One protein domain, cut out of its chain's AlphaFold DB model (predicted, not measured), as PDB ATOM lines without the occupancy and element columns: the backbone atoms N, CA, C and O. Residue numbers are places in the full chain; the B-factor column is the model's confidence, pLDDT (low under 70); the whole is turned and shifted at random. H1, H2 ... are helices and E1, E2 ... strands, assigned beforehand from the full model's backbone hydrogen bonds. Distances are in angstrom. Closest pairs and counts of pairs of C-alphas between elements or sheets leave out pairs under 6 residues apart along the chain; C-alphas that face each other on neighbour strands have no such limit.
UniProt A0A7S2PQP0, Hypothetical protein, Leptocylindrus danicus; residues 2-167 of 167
ATOM      1  N   SER A   2     181.855 266.009 244.008       74.31
ATOM      2  CA  SER A   2     183.013 266.880 243.763       74.31
ATOM      3  C   SER A   2     184.378 266.205 243.937       74.31
ATOM      4  O   SER A   2     185.286 266.476 243.157       74.31
ATOM      5  N   SER A   3     184.523 265.294 244.907       80.56
ATOM      6  CA  SER A   3     185.766 264.535 245.106       80.56
ATOM      7  C   SER A   3     186.048 263.556 243.966       80.56
ATOM      8  O   SER A   3     187.160 263.526 243.458       80.56
ATOM      9  N   ALA A   4     185.039 262.812 243.504       84.00
ATOM     10  CA  ALA A   4     185.195 261.857 242.408       84.00
ATOM     11  C   ALA A   4     185.538 262.559 241.082       84.00
ATOM     12  O   ALA A   4     186.394 262.087 240.339       84.00
ATOM     13  N   GLU A   5     184.911 263.704 240.797       85.25
ATOM     14  CA  GLU A   5     185.264 264.525 239.631       85.25
ATOM     15  C   GLU A   5     186.709 265.050 239.729       85.25
ATOM     16  O   GLU A   5     187.477 264.946 238.774       85.25
ATOM     17  N   SER A   6     187.111 265.531 240.910       87.00
ATOM     18  CA  SER A   6     188.489 265.953 241.183       87.00
ATOM     19  C   SER A   6     189.498 264.822 240.963       87.00
ATOM     20  O   SER A   6     190.521 265.031 240.312       87.00
ATOM     21  N   ASP A   7     189.213 263.619 241.462       89.75
ATOM     22  CA  ASP A   7     190.093 262.456 241.312       89.75
ATOM     23  C   ASP A   7     190.278 262.066 239.838       89.75
ATOM     24  O   ASP A   7     191.370 261.651 239.437       89.75
ATOM     25  N   MET A   8     189.251 262.255 239.002       91.00
ATOM     26  CA  MET A   8     189.351 262.035 237.556       91.00
ATOM     27  C   MET A   8     190.294 263.031 236.875       91.00
ATOM     28  O   MET A   8     191.089 262.624 236.022       91.00
ATOM     29  N   TYR A   9     190.261 264.312 237.262       92.50
ATOM     30  CA  TYR A   9     191.227 265.296 236.763       92.50
ATOM     31  C   TYR A   9     192.654 264.912 237.162       92.50
ATOM     32  O   TYR A   9     193.531 264.844 236.301       92.50
ATOM     33  N   VAL A  10     192.871 264.571 238.435       92.06
ATOM     34  CA  VAL A  10     194.183 264.165 238.961       92.06
ATOM     35  C   VAL A  10     194.705 262.903 238.268       92.06
ATOM     36  O   VAL A  10     195.888 262.815 237.934       92.06
ATOM     37  N   LEU A  11     193.840 261.927 237.989       92.56
ATOM     38  CA  LEU A  11     194.217 260.734 237.230       92.56
ATOM     39  C   LEU A  11     194.729 261.094 235.827       92.56
ATOM     40  O   LEU A  11     195.753 260.568 235.392       92.56
ATOM     41  N   ASN A  12     194.037 261.990 235.122       93.94
ATOM     42  CA  ASN A  12     194.426 262.407 233.775       93.94
ATOM     43  C   ASN A  12     195.709 263.249 233.773       93.94
ATOM     44  O   ASN A  12     196.553 263.056 232.897       93.94
ATOM     45  N   GLN A  13     195.900 264.106 234.781       93.50
ATOM     46  CA  GLN A  13     197.163 264.817 234.997       93.50
ATOM     47  C   GLN A  13     198.329 263.830 235.129       93.50
ATOM     48  O   GLN A  13     199.324 263.946 234.418       93.50
ATOM     49  N   ARG A  14     198.184 262.801 235.974       92.50
ATOM     50  CA  ARG A  14     199.237 261.794 236.190       92.50
ATOM     51  C   ARG A  14     199.584 261.016 234.924       92.50
ATOM     52  O   ARG A  14     200.760 260.765 234.687       92.50
ATOM     53  N   LYS A  15     198.594 260.660 234.098       92.50
ATOM     54  CA  LYS A  15     198.833 259.988 232.803       92.50
ATOM     55  C   LYS A  15     199.679 260.842 231.858       92.50
ATOM     56  O   LYS A  15     200.583 260.323 231.208       92.50
ATOM     57  N   LEU A  16     199.392 262.144 231.794       92.88
ATOM     58  CA  LEU A  16     200.156 263.091 230.981       92.88
ATOM     59  C   LEU A  16     201.559 263.332 231.552       92.88
ATOM     60  O   LEU A  16     202.523 263.309 230.798       92.88
ATOM     61  N   GLN A  17     201.699 263.470 232.874       92.62
ATOM     62  CA  GLN A  17     203.012 263.564 233.526       92.62
ATOM     63  C   GLN A  17     203.876 262.327 233.258       92.62
ATOM     64  O   GLN A  17     205.055 262.452 232.948       92.62
ATOM     65  N   GLN A  18     203.292 261.125 233.316       91.50
ATOM     66  CA  GLN A  18     203.981 259.877 232.964       91.50
ATOM     67  C   GLN A  18     204.387 259.806 231.486       91.50
ATOM     68  O   GLN A  18     205.304 259.061 231.151       91.50
ATOM     69  N   ALA A  19     203.724 260.576 230.620       90.75
ATOM     70  CA  ALA A  19     204.078 260.735 229.214       90.75
ATOM     71  C   ALA A  19     205.058 261.901 228.965       90.75
ATOM     72  O   ALA A  19     205.303 262.244 227.815       90.75
ATOM     73  N   GLY A  20     205.605 262.518 230.021       91.31
ATOM     74  CA  GLY A  20     206.608 263.584 229.923       91.31
ATOM     75  C   GLY A  20     206.050 265.010 229.897       91.31
ATOM     76  O   GLY A  20     206.816 265.946 229.715       91.31
ATOM     77  N   VAL A  21     204.740 265.212 230.094       94.06
ATOM     78  CA  VAL A  21     204.139 266.557 230.122       94.06
ATOM     79  C   VAL A  21     204.418 267.263 231.450       94.06
ATOM     80  O   VAL A  21     204.118 266.731 232.523       94.06
ATOM     81  N   ILE A  22     204.883 268.513 231.395       94.56
ATOM     82  CA  ILE A  22     205.027 269.356 232.584       94.56
ATOM     83  C   ILE A  22     203.660 269.887 233.000       94.56
ATOM     84  O   ILE A  22     203.057 270.740 232.349       94.56
ATOM     85  N   ILE A  23     203.187 269.416 234.147       93.31
ATOM     86  CA  ILE A  23     201.969 269.918 234.775       93.31
ATOM     87  C   ILE A  23     202.348 270.683 236.033       93.31
ATOM     88  O   ILE A  23     203.087 270.173 236.879       93.31
ATOM     89  N   SER A  24     201.837 271.912 236.147       89.44
ATOM     90  CA  SER A  24     202.018 272.738 237.341       89.44
ATOM     91  C   SER A  24     201.544 272.014 238.599       89.44
ATOM     92  O   SER A  24     200.614 271.210 238.560       89.44
ATOM     93  N   LYS A  25     202.209 272.292 239.723       79.00
ATOM     94  CA  LYS A  25     201.951 271.602 240.988       79.00
ATOM     95  C   LYS A  25     200.489 271.766 241.407       79.00
ATOM     96  O   LYS A  25     200.004 272.882 241.516       79.00
ATOM     97  N   GLU A  26     199.856 270.641 241.709       73.19
ATOM     98  CA  GLU A  26     198.483 270.572 242.200       73.19
ATOM     99  C   GLU A  26     198.348 271.290 243.557       73.19
ATOM    100  O   GLU A  26     198.955 270.871 244.552       73.19
ATOM    101  N   SER A  27     197.545 272.354 243.619       80.06
ATOM    102  CA  SER A  27     196.996 272.876 244.870       80.06
ATOM    103  C   SER A  27     195.548 272.418 245.070       80.06
ATOM    104  O   SER A  27     194.870 271.947 244.151       80.06
ATOM    105  N   LYS A  28     195.080 272.505 246.317       80.81
ATOM    106  CA  LYS A  28     193.706 272.161 246.688       80.81
ATOM    107  C   LYS A  28     192.945 273.416 247.076       80.81
ATOM    108  O   LYS A  28     193.456 274.234 247.838       80.81
ATOM    109  N   VAL A  29     191.707 273.505 246.612       81.06
ATOM    110  CA  VAL A  29     190.728 274.520 247.005       81.06
ATOM    111  C   VAL A  29     189.541 273.843 247.679       81.06
ATOM    112  O   VAL A  29     189.261 272.671 247.433       81.06
ATOM    113  N   MET A  30     188.862 274.560 248.567       79.88
ATOM    114  CA  MET A  30     187.604 274.080 249.135       79.88
ATOM    115  C   MET A  30     186.473 274.434 248.176       79.88
ATOM    116  O   MET A  30     186.417 275.563 247.704       79.88
ATOM    117  N   ALA A  31     185.599 273.471 247.903       76.00
ATOM    118  CA  ALA A  31     184.344 273.676 247.197       76.00
ATOM    119  C   ALA A  31     183.223 273.072 248.044       76.00
ATOM    120  O   ALA A  31     183.217 271.860 248.279       76.00
ATOM    121  N   ALA A  32     182.323 273.913 248.561       75.44
ATOM    122  CA  ALA A  32     181.245 273.487 249.466       75.44
ATOM    123  C   ALA A  32     181.749 272.634 250.658       75.44
ATOM    124  O   ALA A  32     181.149 271.630 251.044       75.44
ATOM    125  N   GLY A  33     182.906 273.007 251.222       76.00
ATOM    126  CA  GLY A  33     183.543 272.305 252.345       76.00
ATOM    127  C   GLY A  33     184.306 271.022 251.983       76.00
ATOM    128  O   GLY A  33     184.843 270.369 252.878       76.00
ATOM    129  N   ILE A  34     184.388 270.657 250.698       77.44
ATOM    130  CA  ILE A  34     185.135 269.488 250.211       77.44
ATOM    131  C   ILE A  34     186.432 269.957 249.536       77.44
ATOM    132  O   ILE A  34     186.374 270.812 248.652       77.44
ATOM    133  N   PRO A  35     187.607 269.400 249.886       80.44
ATOM    134  CA  PRO A  35     188.848 269.728 249.198       80.44
ATOM    135  C   PRO A  35     188.868 269.102 247.798       80.44
ATOM    136  O   PRO A  35     188.811 267.879 247.657       80.44
ATOM    137  N   VAL A  36     188.999 269.935 246.772       81.69
ATOM    138  CA  VAL A  36     189.106 269.547 245.359       81.69
ATOM    139  C   VAL A  36     190.365 270.150 244.733       81.69
ATOM    140  O   VAL A  36     190.937 271.103 245.263       81.69
ATOM    141  N   THR A  37     190.835 269.582 243.623       83.06
ATOM    142  CA  THR A  37     191.974 270.132 242.876       83.06
ATOM    143  C   THR A  37     191.634 271.514 242.310       83.06
ATOM    144  O   THR A  37     190.562 271.715 241.735       83.06
ATOM    145  N   ALA A  38     192.553 272.471 242.451       83.44
ATOM    146  CA  ALA A  38     192.446 273.780 241.807       83.44
ATOM    147  C   ALA A  38     192.620 273.693 240.279       83.44
ATOM    148  O   ALA A  38     192.208 274.602 239.555       83.44
ATOM    149  N   GLY A  39     193.184 272.580 239.793       86.50
ATOM    150  CA  GLY A  39     193.447 272.271 238.395       86.50
ATOM    151  C   GLY A  39     194.861 271.704 238.187       86.50
ATOM    152  O   GLY A  39     195.555 271.401 239.159       86.50
ATOM    153  N   PRO A  40     195.291 271.509 236.929       93.19
ATOM    154  CA  PRO A  40     194.512 271.727 235.708       93.19
ATOM    155  C   PRO A  40     193.374 270.721 235.523       93.19
ATOM    156  O   PRO A  40     193.462 269.553 235.898       93.19
ATOM    157  N   ARG A  41     192.287 271.158 234.894       93.81
ATOM    158  CA  ARG A  41     191.119 270.316 234.598       93.81
ATOM    159  C   ARG A  41     191.320 269.626 233.258       93.81
ATOM    160  O   ARG A  41     191.138 270.238 232.209       93.81
ATOM    161  N   ILE A  42     191.726 268.361 233.285       95.12
ATOM    162  CA  ILE A  42     192.087 267.621 232.073       95.12
ATOM    163  C   ILE A  42     191.066 266.523 231.798       95.12
ATOM    164  O   ILE A  42     190.881 265.615 232.611       95.12
ATOM    165  N   ILE A  43     190.448 266.579 230.621       95.38
ATOM    166  CA  ILE A  43     189.551 265.552 230.100       95.38
ATOM    167  C   ILE A  43     190.188 264.904 228.876       95.38
ATOM    168  O   ILE A  43     190.434 265.543 227.853       95.38
ATOM    169  N   LEU A  44     190.411 263.599 228.986       94.50
ATOM    170  CA  LEU A  44     190.916 262.759 227.912       94.50
ATOM    171  C   LEU A  44     189.779 261.844 227.462       94.50
ATOM    172  O   LEU A  44     189.327 260.990 228.227       94.50
ATOM    173  N   SER A  45     189.302 262.029 226.235       93.19
ATOM    174  CA  SER A  45     188.324 261.118 225.640       93.19
ATOM    175  C   SER A  45     188.920 259.709 225.525       93.19
ATOM    176  O   SER A  45     190.114 259.580 225.234       93.19
ATOM    177  N   PRO A  46     188.116 258.636 225.654       90.31
ATOM    178  CA  PRO A  46     188.570 257.283 225.343       90.31
ATOM    179  C   PRO A  46     189.175 257.154 223.935       90.31
ATOM    180  O   PRO A  46     190.112 256.385 223.739       90.31
ATOM    181  N   ARG A  47     188.692 257.950 222.968       91.19
ATOM    182  CA  ARG A  47     189.255 258.015 221.608       91.19
ATOM    183  C   ARG A  47     190.648 258.632 221.578       91.19
ATOM    184  O   ARG A  47     191.412 258.350 220.675       91.19
ATOM    185  N   PHE A  48     190.991 259.492 222.533       90.12
ATOM    186  CA  PHE A  48     192.329 260.064 222.589       90.12
ATOM    187  C   PHE A  48     193.327 259.044 223.138       90.12
ATOM    188  O   PHE A  48     194.177 258.568 222.398       90.12
ATOM    189  N   ALA A  49     193.220 258.655 224.408       81.38
ATOM    190  CA  ALA A  49     194.124 257.657 224.974       81.38
ATOM    191  C   ALA A  49     193.521 256.973 226.207       81.38
ATOM    192  O   ALA A  49     193.401 257.572 227.276       81.38
ATOM    193  N   MET A  50     193.188 255.684 226.078       82.56
ATOM    194  CA  MET A  50     192.769 254.854 227.218       82.56
ATOM    195  C   MET A  50     193.948 254.240 227.980       82.56
ATOM    196  O   MET A  50     193.865 254.084 229.199       82.56
ATOM    197  N   THR A  51     195.029 253.883 227.280       87.00
ATOM    198  CA  THR A  51     196.209 253.211 227.845       87.00
ATOM    199  C   THR A  51     197.416 254.144 227.867       87.00
ATOM    200  O   THR A  51     197.501 255.075 227.065       87.00
ATOM    201  N   GLN A  52     198.376 253.879 228.761       87.38
ATOM    202  CA  GLN A  52     199.624 254.650 228.808       87.38
ATOM    203  C   GLN A  52     200.445 254.491 227.521       87.38
ATOM    204  O   GLN A  52     201.051 255.447 227.061       87.38
ATOM    205  N   GLU A  53     200.414 253.313 226.893       89.62
ATOM    206  CA  GLU A  53     201.056 253.082 225.595       89.62
ATOM    207  C   GLU A  53     200.493 254.012 224.509       89.62
ATOM    208  O   GLU A  53     201.256 254.701 223.836       89.62
ATOM    209  N   LYS A  54     199.157 254.111 224.394       89.75
ATOM    210  CA  LYS A  54     198.518 255.057 223.465       89.75
ATOM    211  C   LYS A  54     198.841 256.507 223.815       89.75
ATOM    212  O   LYS A  54     199.013 257.313 222.909       89.75
ATOM    213  N   MET A  55     198.923 256.837 225.105       90.88
ATOM    214  CA  MET A  55     199.320 258.174 225.545       90.88
ATOM    215  C   MET A  55     200.731 258.514 225.054       90.88
ATOM    216  O   MET A  55     200.913 259.524 224.386       90.88
ATOM    217  N   ASN A  56     201.703 257.636 225.302       90.25
ATOM    218  CA  ASN A  56     203.095 257.831 224.894       90.25
ATOM    219  C   ASN A  56     203.258 257.883 223.364       90.25
ATOM    220  O   ASN A  56     204.136 258.572 222.867       90.25
ATOM    221  N   ALA A  57     202.409 257.184 222.606       91.38
ATOM    222  CA  ALA A  57     202.414 257.259 221.143       91.38
ATOM    223  C   ALA A  57     201.855 258.587 220.594       91.38
ATOM    224  O   ALA A  57     202.127 258.936 219.449       91.38
ATOM    225  N   LYS A  58     201.052 259.309 221.386       93.69
ATOM    226  CA  LYS A  58     200.373 260.553 220.984       93.69
ATOM    227  C   LYS A  58     201.034 261.803 221.537       93.69
ATOM    228  O   LYS A  58     200.911 262.864 220.936       93.69
ATOM    229  N   ILE A  59     201.702 261.683 222.675       93.12
ATOM    230  CA  ILE A  59     202.536 262.720 223.269       93.12
ATOM    231  C   ILE A  59     203.952 262.490 222.746       93.12
ATOM    232  O   ILE A  59     204.699 261.675 223.273       93.12
ATOM    233  N   ILE A  60     204.274 263.166 221.647       87.06
ATOM    234  CA  ILE A  60     205.476 262.926 220.835       87.06
ATOM    235  C   ILE A  60     206.525 264.034 221.001       87.06
ATOM    236  O   ILE A  60     207.343 264.258 220.108       87.06
ATOM    237  N   GLY A  61     206.489 264.735 222.139       73.06
ATOM    238  CA  GLY A  61     207.522 265.691 222.532       73.06
ATOM    239  C   GLY A  61     208.895 265.024 222.624       73.06
ATOM    240  O   GLY A  61     209.017 263.856 222.998       73.06
ATOM    241  N   SER A  62     209.929 265.765 222.243       62.53
ATOM    242  CA  SER A  62     211.319 265.304 222.269       62.53
ATOM    243  C   SER A  62     212.030 265.630 223.585       62.53
ATOM    244  O   SER A  62     212.992 264.951 223.945       62.53
ATOM    245  N   ASP A  63     211.528 266.634 224.308       68.69
ATOM    246  CA  ASP A  63     211.964 267.073 225.634       68.69
ATOM    247  C   ASP A  63     210.733 267.207 226.553       68.69
ATOM    248  O   ASP A  63     209.634 267.546 226.105       68.69
ATOM    249  N   GLU A  64     210.911 266.992 227.858       63.00
ATOM    250  CA  GLU A  64     209.875 267.204 228.880       63.00
ATOM    251  C   GLU A  64     209.316 268.641 228.831       63.00
ATOM    252  O   GLU A  64     208.184 268.902 229.229       63.00
ATOM    253  N   ARG A  65     210.091 269.597 228.303       68.56
ATOM    254  CA  ARG A  65     209.699 271.012 228.189       68.56
ATOM    255  C   ARG A  65     208.808 271.350 227.002       68.56
ATOM    256  O   ARG A  65     208.279 272.461 226.971       68.56
ATOM    257  N   ASP A  66     208.625 270.437 226.054       87.56
ATOM    258  CA  ASP A  66     207.884 270.739 224.826       87.56
ATOM    259  C   ASP A  66     206.386 270.942 225.097       87.56
ATOM    260  O   ASP A  66     205.705 271.650 224.346       87.56
ATOM    261  N   ILE A  67     205.874 270.348 226.183       94.69
ATOM    262  CA  ILE A  67     204.458 270.381 226.550       94.69
ATOM    263  C   ILE A  67     204.309 270.799 228.016       94.69
ATOM    264  O   ILE A  67     204.711 270.075 228.925       94.69
ATOM    265  N   SER A  68     203.683 271.954 228.253       95.62
ATOM    266  CA  SER A  68     203.448 272.500 229.591       95.62
ATOM    267  C   SER A  68     202.013 272.992 229.790       95.62
ATOM    268  O   SER A  68     201.400 273.573 228.894       95.62
ATOM    269  N   ILE A  69     201.465 272.739 230.981       96.75
ATOM    270  CA  ILE A  69     200.088 273.087 231.351       96.75
ATOM    271  C   ILE A  69     200.087 273.778 232.724       96.75
ATOM    272  O   ILE A  69     200.564 273.219 233.722       96.75
ATOM    273  N   THR A  70     199.540 274.997 232.787       95.81
ATOM    274  CA  THR A  70     199.402 275.749 234.045       95.81
ATOM    275  C   THR A  70     198.280 275.199 234.921       95.81
ATOM    276  O   THR A  70     197.343 274.571 234.434       95.81
ATOM    277  N   GLU A  71     198.330 275.460 236.228       94.25
ATOM    278  CA  GLU A  71     197.316 274.985 237.181       94.25
ATOM    279  C   GLU A  71     195.900 275.465 236.839       94.25
ATOM    280  O   GLU A  71     194.937 274.708 236.939       94.25
ATOM    281  N   ARG A  72     195.759 276.708 236.370       93.19
ATOM    282  CA  ARG A  72     194.454 277.282 236.014       93.19
ATOM    283  C   ARG A  72     193.862 276.721 234.719       93.19
ATOM    284  O   ARG A  72     192.728 277.052 234.365       93.19
ATOM    285  N   SER A  73     194.606 275.886 234.003       96.31
ATOM    286  CA  SER A  73     194.222 275.468 232.668       96.31
ATOM    287  C   SER A  73     193.108 274.427 232.643       96.31
ATOM    288  O   SER A  73     192.914 273.647 233.578       96.31
ATOM    289  N   SER A  74     192.378 274.409 231.531       96.81
ATOM    290  CA  SER A  74     191.386 273.387 231.202       96.81
ATOM    291  C   SER A  74     191.692 272.818 229.822       96.81
ATOM    292  O   SER A  74     191.829 273.561 228.855       96.81
ATOM    293  N   LEU A  75     191.824 271.500 229.722       97.56
ATOM    294  CA  LEU A  75     192.229 270.827 228.494       97.56
ATOM    295  C   LEU A  75     191.251 269.707 228.165       97.56
ATOM    296  O   LEU A  75     191.036 268.811 228.981       97.56
ATOM    297  N   ILE A  76     190.699 269.735 226.956       97.69
ATOM    298  CA  ILE A  76     189.891 268.645 226.413       97.69
ATOM    299  C   ILE A  76     190.549 268.125 225.141       97.69
ATOM    300  O   ILE A  76     190.696 268.867 224.172       97.69
ATOM    301  N   LEU A  77     190.894 266.837 225.143       97.31
ATOM    302  CA  LEU A  77     191.452 266.137 223.989       97.31
ATOM    303  C   LEU A  77     190.538 264.986 223.581       97.31
ATOM    304  O   LEU A  77     190.284 264.061 224.360       97.31
ATOM    305  N   ASP A  78     190.055 265.035 222.345       96.69
ATOM    306  CA  ASP A  78     189.168 264.031 221.775       96.69
ATOM    307  C   ASP A  78     189.562 263.728 220.331       96.69
ATOM    308  O   ASP A  78     189.477 264.601 219.475       96.69
ATOM    309  N   GLY A  79     190.026 262.507 220.048       95.19
ATOM    310  CA  GLY A  79     190.450 262.131 218.698       95.19
ATOM    311  C   GLY A  79     191.421 260.952 218.630       95.19
ATOM    312  O   GLY A  79     192.491 260.982 219.245       95.19
ATOM    313  N   GLU A  80     191.092 259.944 217.814       93.75
ATOM    314  CA  GLU A  80     191.933 258.746 217.622       93.75
ATOM    315  C   GLU A  80     193.236 259.056 216.887       93.75
ATOM    316  O   GLU A  80     194.264 258.476 217.216       93.75
ATOM    317  N   GLN A  81     193.250 260.032 215.980       94.81
ATOM    318  CA  GLN A  81     194.452 260.439 215.241       94.81
ATOM    319  C   GLN A  81     194.913 261.860 215.614       94.81
ATOM    320  O   GLN A  81     195.386 262.614 214.771       94.81
ATOM    321  N   LEU A  82     194.747 262.235 216.888       96.75
ATOM    322  CA  LEU A  82     195.311 263.458 217.468       96.75
ATOM    323  C   LEU A  82     196.663 263.171 218.139       96.75
ATOM    324  O   LEU A  82     196.738 262.282 218.993       96.75
ATOM    325  N   GLU A  83     197.684 263.942 217.776       96.06
ATOM    326  CA  GLU A  83     199.051 263.900 218.307       96.06
ATOM    327  C   GLU A  83     199.477 265.297 218.796       96.06
ATOM    328  O   GLU A  83     199.111 266.313 218.200       96.06
ATOM    329  N   ILE A  84     200.268 265.360 219.867       96.38
ATOM    330  CA  ILE A  84     200.790 266.600 220.454       96.38
ATOM    331  C   ILE A  84     202.313 266.507 220.504       96.38
ATOM    332  O   ILE A  84     202.864 265.675 221.224       96.38
ATOM    333  N   LYS A  85     202.981 267.374 219.740       94.94
ATOM    334  CA  LYS A  85     204.438 267.556 219.746       94.94
ATOM    335  C   LYS A  85     204.853 268.628 220.733       94.94
ATOM    336  O   LYS A  85     205.692 268.380 221.586       94.94
ATOM    337  N   SER A  86     204.243 269.806 220.622       94.88
ATOM    338  CA  SER A  86     204.555 270.939 221.486       94.88
ATOM    339  C   SER A  86     203.317 271.790 221.752       94.88
ATOM    340  O   SER A  86     202.564 272.112 220.830       94.88
ATOM    341  N   LEU A  87     203.106 272.119 223.029       96.75
ATOM    342  CA  LEU A  87     201.969 272.895 223.518       96.75
ATOM    343  C   LEU A  87     202.328 273.622 224.821       96.75
ATOM    344  O   LEU A  87     202.725 272.997 225.796       96.75
ATOM    345  N   THR A  88     202.094 274.929 224.889       96.81
ATOM    346  CA  THR A  88     202.065 275.677 226.158       96.81
ATOM    347  C   THR A  88     200.650 276.165 226.413       96.81
ATOM    348  O   THR A  88     200.117 276.940 225.620       96.81
ATOM    349  N   LEU A  89     200.038 275.714 227.505       98.00
ATOM    350  CA  LEU A  89     198.657 276.042 227.843       98.00
ATOM    351  C   LEU A  89     198.573 276.814 229.159       98.00
ATOM    352  O   LEU A  89     198.910 276.280 230.217       98.00
ATOM    353  N   ASP A  90     198.052 278.039 229.071       97.19
ATOM    354  CA  ASP A  90     197.633 278.875 230.192       97.19
ATOM    355  C   ASP A  90     196.210 279.427 229.997       97.19
ATOM    356  O   ASP A  90     195.989 280.590 229.659       97.19
ATOM    357  N   GLY A  91     195.208 278.567 230.171       96.62
ATOM    358  CA  GLY A  91     193.811 278.890 229.877       96.62
ATOM    359  C   GLY A  91     193.014 277.654 229.479       96.62
ATOM    360  O   GLY A  91     193.295 276.556 229.953       96.62
ATOM    361  N   ALA A  92     192.008 277.800 228.622       98.19
ATOM    362  CA  ALA A  92     191.212 276.680 228.129       98.19
ATOM    363  C   ALA A  92     191.487 276.366 226.653       98.19
ATOM    364  O   ALA A  92     191.474 277.259 225.800       98.19
ATOM    365  N   LEU A  93     191.690 275.080 226.363       98.56
ATOM    366  CA  LEU A  93     191.876 274.527 225.022       98.56
ATOM    367  C   LEU A  93     191.003 273.282 224.839       98.56
ATOM    368  O   LEU A  93     191.025 272.359 225.658       98.56
ATOM    369  N   VAL A  94     190.270 273.244 223.731       98.44
ATOM    370  CA  VAL A  94     189.442 272.108 223.323       98.44
ATOM    371  C   VAL A  94     189.855 271.681 221.922       98.44
ATOM    372  O   VAL A  94     189.792 272.476 220.988       98.44
ATOM    373  N   ILE A  95     190.252 270.420 221.759       98.12
ATOM    374  CA  ILE A  95     190.533 269.832 220.446       98.12
ATOM    375  C   ILE A  95     189.658 268.597 220.269       98.12
ATOM    376  O   ILE A  95     189.745 267.644 221.046       98.12
ATOM    377  N   ARG A  96     188.815 268.622 219.234       98.06
ATOM    378  CA  ARG A  96     187.915 267.533 218.857       98.06
ATOM    379  C   ARG A  96     188.153 267.129 217.413       98.06
ATOM    380  O   ARG A  96     187.920 267.904 216.495       98.06
ATOM    381  N   VAL A  97     188.573 265.889 217.221       97.31
ATOM    382  CA  VAL A  97     188.754 265.248 215.922       97.31
ATOM    383  C   VAL A  97     187.661 264.198 215.777       97.31
ATOM    384  O   VAL A  97     187.768 263.058 216.247       97.31
ATOM    385  N   SER A  98     186.550 264.633 215.195       93.69
ATOM    386  CA  SER A  98     185.330 263.841 215.076       93.69
ATOM    387  C   SER A  98     185.388 262.889 213.884       93.69
ATOM    388  O   SER A  98     184.908 261.758 213.994       93.69
ATOM    389  N   HIS A  99     186.015 263.299 212.778       95.56
ATOM    390  CA  HIS A  99     186.134 262.455 211.590       95.56
ATOM    391  C   HIS A  99     187.181 261.341 211.791       95.56
ATOM    392  O   HIS A  99     188.287 261.626 212.254       95.56
ATOM    393  N   PRO A 100     186.883 260.070 211.452       91.19
ATOM    394  CA  PRO A 100     187.816 258.955 211.645       91.19
ATOM    395  C   PRO A 100     189.092 259.081 210.806       91.19
ATOM    396  O   PRO A 100     190.161 258.740 211.302       91.19
ATOM    397  N   ASP A 101     188.986 259.615 209.586       95.06
ATOM    398  CA  ASP A 101     190.111 259.802 208.652       95.06
ATOM    399  C   ASP A 101     190.769 261.192 208.749       95.06
ATOM    400  O   ASP A 101     191.457 261.629 207.826       95.06
ATOM    401  N   ALA A 102     190.509 261.934 209.829       96.94
ATOM    402  CA  ALA A 102     191.206 263.185 210.102       96.94
ATOM    403  C   ALA A 102     192.383 262.930 211.039       96.94
ATOM    404  O   ALA A 102     192.185 262.439 212.150       96.94
ATOM    405  N   LYS A 103     193.591 263.305 210.617       96.88
ATOM    406  CA  LYS A 103     194.795 263.294 211.450       96.88
ATOM    407  C   LYS A 103     195.155 264.721 211.834       96.88
ATOM    408  O   LYS A 103     195.227 265.583 210.968       96.88
ATOM    409  N   VAL A 104     195.391 264.976 213.116       97.88
ATOM    410  CA  VAL A 104     195.719 266.314 213.622       97.88
ATOM    411  C   VAL A 104     196.991 266.251 214.450       97.88
ATOM    412  O   VAL A 104     197.079 265.475 215.400       97.88
ATOM    413  N   THR A 105     197.953 267.108 214.127       97.38
ATOM    414  CA  THR A 105     199.175 267.286 214.914       97.38
ATOM    415  C   THR A 105     199.216 268.696 215.498       97.38
ATOM    416  O   THR A 105     199.091 269.681 214.775       97.38
ATOM    417  N   VAL A 106     199.411 268.801 216.811       97.19
ATOM    418  CA  VAL A 106     199.661 270.074 217.500       97.19
ATOM    419  C   VAL A 106     201.165 270.278 217.617       97.19
ATOM    420  O   VAL A 106     201.845 269.454 218.230       97.19
ATOM    421  N   ASP A 107     201.688 271.351 217.029       95.56
ATOM    422  CA  ASP A 107     203.128 271.605 216.961       95.56
ATOM    423  C   ASP A 107     203.445 273.095 217.151       95.56
ATOM    424  O   ASP A 107     203.221 273.924 216.268       95.56
ATOM    425  N   GLY A 108     203.938 273.440 218.340       94.00
ATOM    426  CA  GLY A 108     204.332 274.800 218.707       94.00
ATOM    427  C   GLY A 108     203.170 275.698 219.137       94.00
ATOM    428  O   GLY A 108     203.320 276.919 219.146       94.00
ATOM    429  N   LEU A 109     202.012 275.126 219.483       97.19
ATOM    430  CA  LEU A 109     200.842 275.891 219.908       97.19
ATOM    431  C   LEU A 109     201.078 276.531 221.286       97.19
ATOM    432  O   LEU A 109     201.432 275.855 222.249       97.19
ATOM    433  N   SER A 110     200.811 277.829 221.408       97.19
ATOM    434  CA  SER A 110     200.764 278.527 222.694       97.19
ATOM    435  C   SER A 110     199.390 279.158 222.877       97.19
ATOM    436  O   SER A 110     198.907 279.866 221.996       97.19
ATOM    437  N   VAL A 111     198.744 278.875 224.006       97.88
ATOM    438  CA  VAL A 111     197.402 279.367 224.326       97.88
ATOM    439  C   VAL A 111     197.453 280.096 225.657       97.88
ATOM    440  O   VAL A 111     197.793 279.496 226.674       97.88
ATOM    441  N   SER A 112     197.066 281.370 225.653       97.88
ATOM    442  CA  SER A 112     196.837 282.162 226.861       97.88
ATOM    443  C   SER A 112     195.502 282.885 226.730       97.88
ATOM    444  O   SER A 112     195.326 283.680 225.808       97.88
ATOM    445  N   ASN A 113     194.536 282.547 227.586       97.69
ATOM    446  CA  ASN A 113     193.176 283.088 227.522       97.69
ATOM    447  C   ASN A 113     192.487 283.092 228.902       97.69
ATOM    448  O   ASN A 113     193.018 282.553 229.883       97.69
ATOM    449  N   GLN A 114     191.296 283.699 228.998       96.50
ATOM    450  CA  GLN A 114     190.565 283.799 230.272       96.50
ATOM    451  C   GLN A 114     190.186 282.435 230.857       96.50
ATOM    452  O   GLN A 114     189.982 282.329 232.062       96.50
ATOM    453  N   GLY A 115     190.185 281.369 230.057       95.69
ATOM    454  CA  GLY A 115     190.016 280.004 230.526       95.69
ATOM    455  C   GLY A 115     188.698 279.772 231.257       95.69
ATOM    456  O   GLY A 115     187.716 280.497 231.070       95.69
ATOM    457  N   TRP A 116     188.678 278.723 232.079       94.12
ATOM    458  CA  TRP A 116     187.504 278.327 232.850       94.12
ATOM    459  C   TRP A 116     187.781 278.354 234.347       94.12
ATOM    460  O   TRP A 116     188.862 277.961 234.793       94.12
ATOM    461  N   GLU A 117     186.773 278.756 235.115       87.94
ATOM    462  CA  GLU A 117     186.878 278.957 236.559       87.94
ATOM    463  C   GLU A 117     185.790 278.198 237.313       87.94
ATOM    464  O   GLU A 117     184.683 277.995 236.816       87.94
ATOM    465  N   ILE A 118     186.115 277.760 238.526       84.56
ATOM    466  CA  ILE A 118     185.145 277.154 239.436       84.56
ATOM    467  C   ILE A 118     184.434 278.289 240.172       84.56
ATOM    468  O   ILE A 118     185.086 279.090 240.836       84.56
ATOM    469  N   MET A 119     183.107 278.338 240.073       85.50
ATOM    470  CA  MET A 119     182.274 279.235 240.872       85.50
ATOM    471  C   MET A 119     181.413 278.401 241.809       85.50
ATOM    472  O   MET A 119     180.644 277.551 241.354       85.50
ATOM    473  N   GLU A 120     181.563 278.630 243.112       84.50
ATOM    474  CA  GLU A 120     180.719 277.991 244.118       84.50
ATOM    475  C   GLU A 120     179.253 278.364 243.911       84.50
ATOM    476  O   GLU A 120     178.921 279.459 243.450       84.50
ATOM    477  N   VAL A 121     178.379 277.425 244.247       84.19
ATOM    478  CA  VAL A 121     176.936 277.602 244.142       84.19
ATOM    479  C   VAL A 121     176.321 277.388 245.509       84.19
ATOM    480  O   VAL A 121     176.709 276.468 246.231       84.19
ATOM    481  N   ASP A 122     175.337 278.219 245.841       81.69
ATOM    482  CA  ASP A 122     174.510 278.001 247.015       81.69
ATOM    483  C   ASP A 122     173.623 276.771 246.787       81.69
ATOM    484  O   ASP A 122     172.662 276.801 246.020       81.69
ATOM    485  N   SER A 123     173.963 275.666 247.444       75.12
ATOM    486  CA  SER A 123     173.217 274.411 247.343       75.12
ATOM    487  C   SER A 123     171.832 274.474 247.993       75.12
ATOM    488  O   SER A 123     171.053 273.536 247.829       75.12
ATOM    489  N   SER A 124     171.511 275.551 248.720       79.44
ATOM    490  CA  SER A 124     170.172 275.799 249.258       79.44
ATOM    491  C   SER A 124     169.237 276.514 248.274       79.44
ATOM    492  O   SER A 124     168.027 276.567 248.512       79.44
ATOM    493  N   ASP A 125     169.763 277.018 247.153       82.44
ATOM    494  CA  ASP A 125     168.966 277.639 246.099       82.44
ATOM    495  C   ASP A 125     168.221 276.576 245.275       82.44
ATOM    496  O   ASP A 125     168.805 275.797 244.523       82.44
ATOM    497  N   VAL A 126     166.891 276.569 245.393       80.50
ATOM    498  CA  VAL A 126     165.990 275.620 244.714       80.50
ATOM    499  C   VAL A 126     165.931 275.794 243.193       80.50
ATOM    500  O   VAL A 126     165.338 274.965 242.506       80.50
ATOM    501  N   THR A 127     166.498 276.878 242.659       85.62
ATOM    502  CA  THR A 127     166.592 277.115 241.211       85.62
ATOM    503  C   THR A 127     167.802 276.428 240.580       85.62
ATOM    504  O   THR A 127     167.865 276.286 239.357       85.62
ATOM    505  N   VAL A 128     168.745 275.964 241.403       82.25
ATOM    506  CA  VAL A 128     169.943 275.251 240.968       82.25
ATOM    507  C   VAL A 128     169.573 273.803 240.622       82.25
ATOM    508  O   VAL A 128     168.991 273.109 241.457       82.25
ATOM    509  N   PRO A 129     169.930 273.306 239.423       86.88
ATOM    510  CA  PRO A 129     169.736 271.902 239.071       86.88
ATOM    511  C   PRO A 129     170.392 270.960 240.089       86.88
ATOM    512  O   PRO A 129     171.492 271.229 240.580       86.88
ATOM    513  N   GLU A 130     169.742 269.838 240.395       85.12
ATOM    514  CA  GLU A 130     170.167 268.918 241.457       85.12
ATOM    515  C   GLU A 130     171.612 268.417 241.261       85.12
ATOM    516  O   GLU A 130     172.389 268.333 242.216       85.12
ATOM    517  N   GLU A 131     172.031 268.167 240.018       83.69
ATOM    518  CA  GLU A 131     173.395 267.753 239.685       83.69
ATOM    519  C   GLU A 131     174.453 268.811 240.042       83.69
ATOM    520  O   GLU A 131     175.576 268.470 240.428       83.69
ATOM    521  N   VAL A 132     174.088 270.093 239.957       83.38
ATOM    522  CA  VAL A 132     174.938 271.217 240.354       83.38
ATOM    523  C   VAL A 132     174.923 271.365 241.872       83.38
ATOM    524  O   VAL A 132     175.990 271.517 242.466       83.38
ATOM    525  N   ALA A 133     173.755 271.239 242.509       82.88
ATOM    526  CA  ALA A 133     173.609 271.343 243.960       82.88
ATOM    527  C   ALA A 133     174.420 270.262 244.705       82.88
ATOM    528  O   ALA A 133     175.140 270.571 245.652       82.88
ATOM    529  N   ILE A 134     174.399 269.009 244.228       83.12
ATOM    530  CA  ILE A 134     175.173 267.892 244.810       83.12
ATOM    531  C   ILE A 134     176.694 268.056 244.592       83.12
ATOM    532  O   ILE A 134     177.510 267.467 245.318       83.12
ATOM    533  N   ARG A 135     177.109 268.823 243.577       83.06
ATOM    534  CA  ARG A 135     178.521 269.145 243.318       83.06
ATOM    535  C   ARG A 135     178.989 270.410 244.051       83.06
ATOM    536  O   ARG A 135     180.171 270.509 244.375       83.06
ATOM    537  N   GLY A 136     178.098 271.358 244.318       82.38
ATOM    538  CA  GLY A 136     178.404 272.595 245.042       82.38
ATOM    539  C   GLY A 136     179.160 273.652 244.230       82.38
ATOM    540  O   GLY A 136     179.606 274.644 244.798       82.38
ATOM    541  N   TYR A 137     179.325 273.460 242.916       84.69
ATOM    542  CA  TYR A 137     179.917 274.463 242.026       84.69
ATOM    543  C   TYR A 137     179.498 274.293 240.556       84.69
ATOM    544  O   TYR A 137     179.162 273.191 240.091       84.69
ATOM    545  N   ILE A 138     179.591 275.390 239.802       87.00
ATOM    546  CA  ILE A 138     179.568 275.422 238.335       87.00
ATOM    547  C   ILE A 138     180.936 275.792 237.773       87.00
ATOM    548  O   ILE A 138     181.811 276.301 238.468       87.00
ATOM    549  N   MET A 139     181.101 275.535 236.479       87.56
ATOM    550  CA  MET A 139     182.269 275.962 235.725       87.56
ATOM    551  C   MET A 139     181.902 277.178 234.871       87.56
ATOM    552  O   MET A 139     181.123 277.053 233.924       87.56
ATOM    553  N   ALA A 140     182.452 278.341 235.208       90.38
ATOM    554  CA  ALA A 140     182.377 279.540 234.388       90.38
ATOM    555  C   ALA A 140     183.255 279.343 233.152       90.38
ATOM    556  O   ALA A 140     184.475 279.234 233.267       90.38
ATOM    557  N   LYS A 141     182.647 279.264 231.968       92.62
ATOM    558  CA  LYS A 141     183.372 279.094 230.705       92.62
ATOM    559  C   LYS A 141     183.633 280.449 230.053       92.62
ATOM    560  O   LYS A 141     182.963 280.794 229.086       92.62
ATOM    561  N   ASN A 142     184.560 281.222 230.617       94.44
ATOM    562  CA  ASN A 142     184.804 282.604 230.191       94.44
ATOM    563  C   ASN A 142     185.368 282.676 228.766       94.44
ATOM    564  O   ASN A 142     184.895 283.463 227.953       94.44
ATOM    565  N   GLU A 143     186.360 281.840 228.455       97.12
ATOM    566  CA  GLU A 143     186.979 281.783 227.129       97.12
ATOM    567  C   GLU A 143     187.606 280.407 226.889       97.12
ATOM    568  O   GLU A 143     188.075 279.769 227.833       97.12
ATOM    569  N   ALA A 144     187.622 279.945 225.638       97.38
ATOM    570  CA  ALA A 144     188.376 278.773 225.204       97.38
ATOM    571  C   ALA A 144     188.806 278.921 223.742       97.38
ATOM    572  O   ALA A 144     188.054 279.442 222.919       97.38
ATOM    573  N   LEU A 145     189.997 278.416 223.416       98.25
ATOM    574  CA  LEU A 145     190.375 278.166 222.029       98.25
ATOM    575  C   LEU A 145     189.859 276.778 221.641       98.25
ATOM    576  O   LEU A 145     190.201 275.790 222.295       98.25
ATOM    577  N   GLU A 146     189.032 276.705 220.600       98.25
ATOM    578  CA  GLU A 146     188.384 275.462 220.183       98.25
ATOM    579  C   GLU A 146     188.743 275.093 218.742       98.25
ATOM    580  O   GLU A 146     188.579 275.889 217.819       98.25
ATOM    581  N   PHE A 147     189.190 273.852 218.553       97.94
ATOM    582  CA  PHE A 147     189.399 273.248 217.243       97.94
ATOM    583  C   PHE A 147     188.483 272.041 217.093       97.94
ATOM    584  O   PHE A 147     188.575 271.079 217.862       97.94
ATOM    585  N   VAL A 148     187.618 272.082 216.083       97.38
ATOM    586  CA  VAL A 148     186.758 270.964 215.692       97.38
ATOM    587  C   VAL A 148     187.122 270.569 214.269       97.38
ATOM    588  O   VAL A 148     187.100 271.403 213.370       97.38
ATOM    589  N   VAL A 149     187.493 269.305 214.088       96.94
ATOM    590  CA  VAL A 149     187.858 268.724 212.797       96.94
ATOM    591  C   VAL A 149     186.879 267.605 212.476       96.94
ATOM    592  O   VAL A 149     186.906 266.529 213.084       96.94
ATOM    593  N   ASP A 150     185.990 267.881 211.535       96.38
ATOM    594  CA  ASP A 150     184.892 267.019 211.100       96.38
ATOM    595  C   ASP A 150     185.023 266.556 209.640       96.38
ATOM    596  O   ASP A 150     184.264 265.690 209.207       96.38
ATOM    597  N   GLU A 151     186.039 267.033 208.921       96.62
ATOM    598  CA  GLU A 151     186.368 266.600 207.564       96.62
ATOM    599  C   GLU A 151     187.652 265.758 207.498       96.62
ATOM    600  O   GLU A 151     188.615 266.039 208.220       96.62
ATOM    601  N   PRO A 152     187.737 264.780 206.573       96.88
ATOM    602  CA  PRO A 152     188.940 263.976 206.379       96.88
ATOM    603  C   PRO A 152     190.136 264.819 205.929       96.88
ATOM    604  O   PRO A 152     189.984 265.836 205.239       96.88
ATOM    605  N   GLY A 153     191.337 264.353 206.265       96.81
ATOM    606  CA  GLY A 153     192.599 264.959 205.844       96.81
ATOM    607  C   GLY A 153     193.631 265.030 206.961       96.81
ATOM    608  O   GLY A 153     193.364 264.679 208.108       96.81
ATOM    609  N   GLU A 154     194.818 265.507 206.616       97.75
ATOM    610  CA  GLU A 154     195.873 265.775 207.586       97.75
ATOM    611  C   GLU A 154     195.878 267.258 207.941       97.75
ATOM    612  O   GLU A 154     195.756 268.115 207.067       97.75
ATOM    613  N   TYR A 155     196.004 267.574 209.225       98.06
ATOM    614  CA  TYR A 155     195.962 268.935 209.729       98.06
ATOM    615  C   TYR A 155     197.087 269.190 210.723       98.06
ATOM    616  O   TYR A 155     197.471 268.317 211.504       98.06
ATOM    617  N   VAL A 156     197.558 270.431 210.743       97.56
ATOM    618  CA  VAL A 156     198.482 270.933 211.755       97.56
ATOM    619  C   VAL A 156     197.880 272.143 212.457       97.56
ATOM    620  O   VAL A 156     197.302 273.023 211.815       97.56
ATOM    621  N   ILE A 157     198.015 272.180 213.780       97.25
ATOM    622  CA  ILE A 157     197.749 273.362 214.598       97.25
ATOM    623  C   ILE A 157     199.107 273.898 215.041       97.25
ATOM    624  O   ILE A 157     199.787 273.279 215.861       97.25
ATOM    625  N   GLY A 158     199.505 275.011 214.429       93.25
ATOM    626  CA  GLY A 158     200.811 275.628 214.629       93.25
ATOM    627  C   GLY A 158     200.826 276.714 215.704       93.25
ATOM    628  O   GLY A 158     199.837 276.971 216.394       93.25
ATOM    629  N   SER A 159     201.952 277.423 215.782       93.19
ATOM    630  CA  SER A 159     202.155 278.570 216.678       93.19
ATOM    631  C   SER A 159     201.279 279.787 216.377       93.19
ATOM    632  O   SER A 159     201.118 280.650 217.234       93.19
ATOM    633  N   ASP A 160     200.684 279.858 215.188       93.44
ATOM    634  CA  ASP A 160     199.724 280.897 214.820       93.44
ATOM    635  C   ASP A 160     198.295 280.600 215.293       93.44
ATOM    636  O   ASP A 160     197.397 281.392 215.023       93.44
ATOM    637  N   ALA A 161     198.086 279.485 216.004       93.19
ATOM    638  CA  ALA A 161     196.788 279.054 216.517       93.19
ATOM    639  C   ALA A 161     195.712 278.904 215.423       93.19
ATOM    640  O   ALA A 161     194.518 279.054 215.682       93.19
ATOM    641  N   VAL A 162     196.128 278.565 214.198       94.25
ATOM    642  CA  VAL A 162     195.229 278.289 213.073       94.25
ATOM    643  C   VAL A 162     195.308 276.815 212.692       94.25
ATOM    644  O   VAL A 162     196.393 276.247 212.564       94.25
ATOM    645  N   LEU A 163     194.145 276.202 212.464       95.06
ATOM    646  CA  LEU A 163     194.047 274.866 211.887       95.06
ATOM    647  C   LEU A 163     194.355 274.933 210.386       95.06
ATOM    648  O   LEU A 163     193.628 275.574 209.626       95.06
ATOM    649  N   LYS A 164     195.411 274.247 209.950       96.69
ATOM    650  CA  LYS A 164     195.817 274.195 208.541       96.69
ATOM    651  C   LYS A 164     195.709 272.778 208.020       96.69
ATOM    652  O   LYS A 164     196.308 271.877 208.598       96.69
ATOM    653  N   LYS A 165     194.993 272.599 206.913       96.00
ATOM    654  CA  LYS A 165     194.962 271.337 206.172       96.00
ATOM    655  C   LYS A 165     196.246 271.199 205.353       96.00
ATOM    656  O   LYS A 165     196.643 272.143 204.672       96.00
ATOM    657  N   LEU A 166     196.898 270.050 205.453       92.81
ATOM    658  CA  LEU A 166     198.035 269.672 204.626       92.81
ATOM    659  C   LEU A 166     197.495 269.090 203.310       92.81
ATOM    660  O   LEU A 166     196.503 268.358 203.317       92.81
ATOM    661  N   ASN A 167     198.108 269.491 202.194       74.38
ATOM    662  CA  ASN A 167     197.749 269.032 200.847       74.38
ATOM    663  C   ASN A 167     198.402 267.694 200.513       74.38
ATOM    664  O   ASN A 167     199.578 267.522 200.906       74.38
TER     665      ASN A 167
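This is residues 2 to 167 of the 167 residues of the protein "Hypothetical protein" of Leptocylindrus danicus (UniProt A0A7S2PQP0). The chain is wound in stacked, three-sided turns, a short solenoid whose walls are three sheets, E3 E5 E8 E13, E6 E9 E14 E15 and E4 E7 E10. H1 lies at the E3 end of the stack with H2 nearby, while the hairpin E1 E2 and a two-strand arm, E11 and E12 with H3 at its far end, lengthen the model to one side; E15 folds back beside E14. The printed part has 166 residues with three named helices and fifteen named strands, in the order H1 E1 E2 E3 H2 E4 to E11 H3 E12 to E15. The class is mixed, helices and strands; the first wall E3 E5 E8 E13 and the third E4 E7 E10 are parallel, the second, E6 E9 E14 E15, is mixed, and E1 E2 and E11 E12 are antiparallel. It is compact, with a radius of gyration of the C-alphas of 16.6 A, yet elongated, spanning 56 by 30 by 28 A.

H1, residues 2 to 18, is on the sheet of E3, residues 41 to 44, E5, 74 to 78, E8, 92 to 97, and E13, 145 to 149. H1 stands at the sheet's level, with a height over the sheet of 3.4 A on a local plane fitted to just 6 C-alphas; its closest C-alphas to E3 are Tyr 9 and Ile 42, 5.3 A. E1, residues 28 to 31, and E2, 34 to 37, form a hairpin, with N 29 and O 36 at 2.9 A; the closest C-alphas of H1 and E2 are Ser 6 and Val 36, 5.5 A. Within hydrogen-bond range are N 43 and O 75 of E3 and E5, 2.8 A, N 76 and O 93 of E5 and E8, 2.9 A, and N 94 and O 145 of E8 and E13, 2.9 A. H2, residues 52 to 58, touches residues 15 to 18 of H1 alone, at a steep tilt of 65 degrees, the same way; the closest C-alphas are Lys 15 and Gln 52, 6.7 A. With residues 55 to 58 H2 only grazes the sheet of E6, residues 82 to 84, E9, 102 to 106, E14, 153 to 157, and E15, 163 to 166. There N 83 and O 104 are at 2.9 A, N 103 and O 153 at 2.9 A, and in the hairpin of E14 and E15 N 156 and O 164 at 2.9 A. In the sheet of E4, residues 67 to 69, E7, 87 to 90, and E10, 109 to 112, N 68 and O 87 are at 2.8 A and N 88 and O 109 at 2.9 A. E6 runs on into E7 at 82 degrees, and E9 into E10 at 67 degrees. E11, residues 116 to 120, and E12, 137 to 141, are antiparallel, with N 117 and O 140 at 3.0 A. H3, residues 130 to 133, has Val 132 with its C-alpha 6.6 A from that of Ile 138 in E12; it is apart from H1. In H1 and H2 every O i to N i+4 pair is within hydrogen-bond range; H3 is too short for such a pair.

H1 begins at C-alpha 2, (183.013, 266.880, 243.763), and measures 24.6 A from first to last C-alpha. E8, the longest strand by residues, measures 16.9 A and begins at C-alpha 92, (191.212, 276.680, 228.129). E5 measures 13.5 A, E13 13.4 A, E9, E11 and E14 13.2 A each, and E12 12.7 A. E15 ends at C-alpha 166, (198.035, 269.672, 204.626).

The two C-alphas farthest apart are those of Ser 124 and Asn 167, at 56.1 A. The printed part has no cut and no long link. The mean pLDDT of the printed part is 90.3, and residues 62 to 65 are under 70.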